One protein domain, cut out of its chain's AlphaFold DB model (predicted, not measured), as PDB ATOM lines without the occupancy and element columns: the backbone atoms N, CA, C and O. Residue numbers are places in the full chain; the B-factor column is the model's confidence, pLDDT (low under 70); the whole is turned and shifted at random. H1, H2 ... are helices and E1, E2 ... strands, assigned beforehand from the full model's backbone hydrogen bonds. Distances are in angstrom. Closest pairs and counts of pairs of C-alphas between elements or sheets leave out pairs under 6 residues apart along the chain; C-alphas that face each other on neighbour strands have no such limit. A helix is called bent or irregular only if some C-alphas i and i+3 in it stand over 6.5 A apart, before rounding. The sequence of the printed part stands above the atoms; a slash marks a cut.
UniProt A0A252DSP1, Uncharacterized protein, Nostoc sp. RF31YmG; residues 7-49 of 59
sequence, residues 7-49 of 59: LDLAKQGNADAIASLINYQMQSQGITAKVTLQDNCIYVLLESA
ATOM      1  N   LEU A   7       2.758  18.392  16.349       92.88
ATOM      2  CA  LEU A   7       1.568  18.623  15.529       92.88
ATOM      3  C   LEU A   7       0.990  20.036  15.697       92.88
ATOM      4  O   LEU A   7       0.585  20.648  14.710       92.88
ATOM      5  N   ASP A   8       0.952  20.563  16.917       94.62
ATOM      6  CA  ASP A   8       0.400  21.896  17.176       94.62
ATOM      7  C   ASP A   8       1.336  22.996  16.674       94.62
ATOM      8  O   ASP A   8       0.867  24.003  16.145       94.62
ATOM      9  N   LEU A   9       2.654  22.794  16.765       94.31
ATOM     10  CA  LEU A   9       3.640  23.697  16.163       94.31
ATOM     11  C   LEU A   9       3.535  23.700  14.635       94.31
ATOM     12  O   LEU A   9       3.537  24.764  14.015       94.31
ATOM     13  N   ALA A  10       3.383  22.525  14.023       94.44
ATOM     14  CA  ALA A  10       3.246  22.416  12.577       94.44
ATOM     15  C   ALA A  10       1.977  23.116  12.063       94.44
ATOM     16  O   ALA A  10       2.032  23.840  11.071       94.44
ATOM     17  N   LYS A  11       0.849  22.986  12.776       92.94
ATOM     18  CA  LYS A  11      -0.399  23.712  12.466       92.94
ATOM     19  C   LYS A  11      -0.259  25.234  12.546       92.94
ATOM     20  O   LYS A  11      -1.008  25.940  11.882       92.94
ATOM     21  N   GLN A  12       0.686  25.736  13.340       93.44
ATOM     22  CA  GLN A  12       0.990  27.166  13.465       93.44
ATOM     23  C   GLN A  12       1.988  27.667  12.407       93.44
ATOM     24  O   GLN A  12       2.370  28.833  12.437       93.44
ATOM     25  N   GLY A  13       2.427  26.811  11.477       92.44
ATOM     26  CA  GLY A  13       3.383  27.190  10.435       92.44
ATOM     27  C   GLY A  13       4.849  27.117  10.869       92.44
ATOM     28  O   GLY A  13       5.711  27.657  10.180       92.44
ATOM     29  N   ASN A  14       5.165  26.460  11.993       94.81
ATOM     30  CA  ASN A  14       6.555  26.250  12.393       94.81
ATOM     31  C   ASN A  14       7.257  25.309  11.393       94.81
ATOM     32  O   ASN A  14       6.917  24.127  11.300       94.81
ATOM     33  N   ALA A  15       8.233  25.843  10.654       96.56
ATOM     34  CA  ALA A  15       8.923  25.131   9.579       96.56
ATOM     35  C   ALA A  15       9.619  23.847  10.063       96.56
ATOM     36  O   ALA A  15       9.476  22.805   9.425       96.56
ATOM     37  N   ASP A  16      10.291  23.886  11.216       95.88
ATOM     38  CA  ASP A  16      11.005  22.725  11.767       95.88
ATOM     39  C   ASP A  16      10.045  21.597  12.168       95.88
ATOM     40  O   ASP A  16      10.301  20.416  11.914       95.88
ATOM     41  N   ALA A  17       8.905  21.948  12.763       96.00
ATOM     42  CA  ALA A  17       7.870  20.988  13.120       96.00
ATOM     43  C   ALA A  17       7.242  20.346  11.873       96.00
ATOM     44  O   ALA A  17       7.041  19.131  11.839       96.00
ATOM     45  N   ILE A  18       6.989  21.136  10.824       96.50
ATOM     46  CA  ILE A  18       6.495  20.633   9.535       96.50
ATOM     47  C   ILE A  18       7.530  19.698   8.900       96.50
ATOM     48  O   ILE A  18       7.177  18.585   8.509       96.50
ATOM     49  N   ALA A  19       8.808  20.094   8.863       97.69
ATOM     50  CA  ALA A  19       9.897  19.254   8.368       97.69
ATOM     51  C   ALA A  19       9.973  17.931   9.134       97.69
ATOM     52  O   ALA A  19      10.075  16.870   8.522       97.69
ATOM     53  N   SER A  20       9.875  17.973  10.464       96.56
ATOM     54  CA  SER A  20       9.919  16.786  11.323       96.56
ATOM     55  C   SER A  20       8.785  15.811  11.004       96.56
ATOM     56  O   SER A  20       9.026  14.613  10.863       96.56
ATOM     57  N   LEU A  21       7.555  16.311  10.837       96.44
ATOM     58  CA  LEU A  21       6.403  15.468  10.505       96.44
ATOM     59  C   LEU A  21       6.499  14.873   9.097       96.44
ATOM     60  O   LEU A  21       6.209  13.689   8.930       96.44
ATOM     61  N   ILE A  22       6.923  15.655   8.097       96.38
ATOM     62  CA  ILE A  22       7.102  15.138   6.732       96.38
ATOM     63  C   ILE A  22       8.198  14.069   6.721       96.38
ATOM     64  O   ILE A  22       7.976  12.980   6.200       96.38
ATOM     65  N   ASN A  23       9.350  14.344   7.339       96.62
ATOM     66  CA  ASN A  23      10.453  13.386   7.428       96.62
ATOM     67  C   ASN A  23      10.030  12.090   8.122       96.62
ATOM     68  O   ASN A  23      10.341  11.011   7.630       96.62
ATOM     69  N   TYR A  24       9.267  12.175   9.215       95.19
ATOM     70  CA  TYR A  24       8.734  10.995   9.893       95.19
ATOM     71  C   TYR A  24       7.856  10.134   8.967       95.19
ATOM     72  O   TYR A  24       8.001   8.915   8.935       95.19
ATOM     73  N   GLN A  25       6.982  10.754   8.165       92.94
ATOM     74  CA  GLN A  25       6.127  10.035   7.208       92.94
ATOM     75  C   GLN A  25       6.906   9.455   6.019       92.94
ATOM     76  O   GLN A  25       6.537   8.417   5.471       92.94
ATOM     77  N   MET A  26       7.981  10.124   5.611       92.69
ATOM     78  CA  MET A  26       8.733   9.803   4.399       92.69
ATOM     79  C   MET A  26       9.993   8.965   4.657       92.69
ATOM     80  O   MET A  26      10.646   8.527   3.708       92.69
ATOM     81  N   GLN A  27      10.301   8.676   5.924       89.81
ATOM     82  CA  GLN A  27      11.489   7.931   6.336       89.81
ATOM     83  C   GLN A  27      11.599   6.566   5.640       89.81
ATOM     84  O   GLN A  27      12.679   6.184   5.194       89.81
ATOM     85  N   SER A  28      10.483   5.848   5.492       90.94
ATOM     86  CA  SER A  28      10.444   4.533   4.833       90.94
ATOM     87  C   SER A  28      10.734   4.587   3.330       90.94
ATOM     88  O   SER A  28      11.085   3.570   2.738       90.94
ATOM     89  N   GLN A  29      10.606   5.764   2.714       90.12
ATOM     90  CA  GLN A  29      10.850   5.996   1.291       90.12
ATOM     91  C   GLN A  29      12.253   6.563   1.027       90.12
ATOM     92  O   GLN A  29      12.604   6.785  -0.128       90.12
ATOM     93  N   GLY A  30      13.053   6.800   2.076       91.50
ATOM     94  CA  GLY A  30      14.396   7.374   1.954       91.50
ATOM     95  C   GLY A  30      14.413   8.840   1.505       91.50
ATOM     96  O   GLY A  30      15.442   9.320   1.037       91.50
ATOM     97  N   ILE A  31      13.287   9.547   1.639       94.31
ATOM     98  CA  ILE A  31      13.144  10.953   1.248       94.31
ATOM     99  C   ILE A  31      13.363  11.835   2.480       94.31
ATOM    100  O   ILE A  31      12.792  11.588   3.542       94.31
ATOM    101  N   THR A  32      14.151  12.893   2.311       96.12
ATOM    102  CA  THR A  32      14.340  13.963   3.292       96.12
ATOM    103  C   THR A  32      13.585  15.212   2.848       96.12
ATOM    104  O   THR A  32      13.642  15.613   1.689       96.12
ATOM    105  N   ALA A  33      12.881  15.847   3.776       97.44
ATOM    106  CA  ALA A  33      12.214  17.121   3.593       97.44
ATOM    107  C   ALA A  33      12.994  18.240   4.282       97.44
ATOM    108  O   ALA A  33      13.291  18.166   5.478       97.44
ATOM    109  N   LYS A  34      13.263  19.305   3.529       97.81
ATOM    110  CA  LYS A  34      13.762  20.589   4.021       97.81
ATOM    111  C   LYS A  34      12.646  21.610   3.887       97.81
ATOM    112  O   LYS A  34      12.067  21.748   2.811       97.81
ATOM    113  N   VAL A  35      12.338  22.302   4.978       97.75
ATOM    114  CA  VAL A  35      11.240  23.269   5.026       97.75
ATOM    115  C   VAL A  35      11.783  24.615   5.464       97.75
ATOM    116  O   VAL A  35      12.516  24.694   6.446       97.75
ATOM    117  N   THR A  36      11.418  25.668   4.744       97.00
ATOM    118  CA  THR A  36      11.748  27.046   5.108       97.00
ATOM    119  C   THR A  36      10.501  27.915   5.047       97.00
ATOM    120  O   THR A  36       9.580  27.661   4.269       97.00
ATOM    121  N   LEU A  37      10.462  28.940   5.896       94.50
ATOM    122  CA  LEU A  37       9.463  29.999   5.840       94.50
ATOM    123  C   LEU A  37      10.147  31.250   5.288       94.50
ATOM    124  O   LEU A  37      11.058  31.780   5.921       94.50
ATOM    125  N   GLN A  38       9.721  31.708   4.116       94.50
ATOM    126  CA  GLN A  38      10.227  32.919   3.477       94.50
ATOM    127  C   GLN A  38       9.039  33.746   2.989       94.50
ATOM    128  O   GLN A  38       8.144  33.202   2.353       94.50
ATOM    129  N   ASP A  39       9.020  35.044   3.300       92.62
ATOM    130  CA  ASP A  39       7.970  35.974   2.860       92.62
ATOM    131  C   ASP A  39       6.546  35.461   3.156       92.62
ATOM    132  O   ASP A  39       5.645  35.530   2.324       92.62
ATOM    133  N   ASN A  40       6.348  34.902   4.360       89.56
ATOM    134  CA  ASN A  40       5.102  34.256   4.801       89.56
ATOM    135  C   ASN A  40       4.672  33.012   3.993       89.56
ATOM    136  O   ASN A  40       3.585  32.479   4.221       89.56
ATOM    137  N   CYS A  41       5.528  32.500   3.112       94.19
ATOM    138  CA  CYS A  41       5.307  31.285   2.341       94.19
ATOM    139  C   CYS A  41       6.174  30.134   2.853       94.19
ATOM    140  O   CYS A  41       7.353  30.299   3.170       94.19
ATOM    141  N   ILE A  42       5.579  28.942   2.910       95.00
ATOM    142  CA  ILE A  42       6.297  27.713   3.238       95.00
ATOM    143  C   ILE A  42       6.829  27.101   1.951       95.00
ATOM    144  O   ILE A  42       6.064  26.760   1.050       95.00
ATOM    145  N   TYR A  43       8.141  26.917   1.905       96.88
ATOM    146  CA  TYR A  43       8.825  26.206   0.839       96.88
ATOM    147  C   TYR A  43       9.223  24.833   1.355       96.88
ATOM    148  O   TYR A  43       9.824  24.712   2.422       96.88
ATOM    149  N   VAL A  44       8.880  23.794   0.595       96.75
ATOM    150  CA  VAL A  44       9.211  22.405   0.917       96.75
ATOM    151  C   VAL A  44      10.036  21.837  -0.225       96.75
ATOM    152  O   VAL A  44       9.547  21.705  -1.345       96.75
ATOM    153  N   LEU A  45      11.283  21.484   0.069       96.62
ATOM    154  CA  LEU A  45      12.141  20.724  -0.826       96.62
ATOM    155  C   LEU A  45      12.170  19.274  -0.351       96.62
ATOM    156  O   LEU A  45      12.536  19.002   0.792       96.62
ATOM    157  N   LEU A  46      11.807  18.352  -1.238       94.88
ATOM    158  CA  LEU A  46      11.973  16.920  -1.023       94.88
ATOM    159  C   LEU A  46      13.201  16.450  -1.798       94.88
ATOM    160  O   LEU A  46      13.290  16.650  -3.008       94.88
ATOM    161  N   GLU A  47      14.135  15.822  -1.101       95.06
ATOM    162  CA  GLU A  47      15.355  15.271  -1.676       95.06
ATOM    163  C   GLU A  47      15.473  13.785  -1.344       95.06
ATOM    164  O   GLU A  47      15.100  13.333  -0.266       95.06
ATOM    165  N   SER A  48      15.986  13.008  -2.289       94.62
ATOM    166  CA  SER A  48      16.253  11.584  -2.111       94.62
ATOM    167  C   SER A  48      17.483  11.214  -2.924       94.62
ATOM    168  O   SER A  48      17.712  11.773  -3.997       94.62
ATOM    169  N   ALA A  49      18.266  10.259  -2.426       91.62
ATOM    170  CA  ALA A  49      19.431   9.746  -3.145       91.62
ATOM    171  C   ALA A  49      19.036   8.986  -4.423       91.62
ATOM    172  O   ALA A  49      19.798   8.942  -5.387       91.62
TER     173      ALA A  49
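This is residues 7 to 49 of the 59 residues of an uncharacterized protein of Nostoc sp. RF31YmG (UniProt A0A252DSP1). A long two-stranded hairpin, E1 and E2, has helix H2 packed along it, mainly on E1, and short helix H1 packs on H2, away from the hairpin. The printed part has 43 residues, with two named helices and two named strands in the order H1, H2, E1, E2; the sheet E1 - E2 is antiparallel, the class mixed. It is compact, radius of gyration of the C-alphas 10.4 A, and flat, spanning 29 by 21 by 9 A.

Look first at the hairpin of E1, residues 31 to 38, and E2, residues 41 to 48: N 34 and O 45, 2.8 A apart, are within hydrogen-bond range. For H2, residues 15 to 29, the closest C-alphas to E1 are those of Ala 19 and Val 35, 5.4 A. H1, residues 7 to 11, touches H2 at residues 16 to 21 alone, closest at the C-alphas of Ala 10 and Ile 18, 4.8 A; H1 is apart from E1 and E2. Every O i to N i+4 pair is within hydrogen-bond range in H1, 9 of 11 in H2.

Find C-alpha 7, where H1 begins, at (1.568, 18.623, 15.529). H2 measures 20.9 A and is irregular: C-alphas 25 and 28 are 7.4 A apart. E1 measures 22.3 A; E2, 23.0 A, ends at C-alpha 48 (16.253, 11.584, -2.111).

The C-alphas farthest apart, of Ser 28 and Asp 39, are 31.6 A apart. The printed part has no cut, its three links are tight, and no printed residue is under 70 in pLDDT.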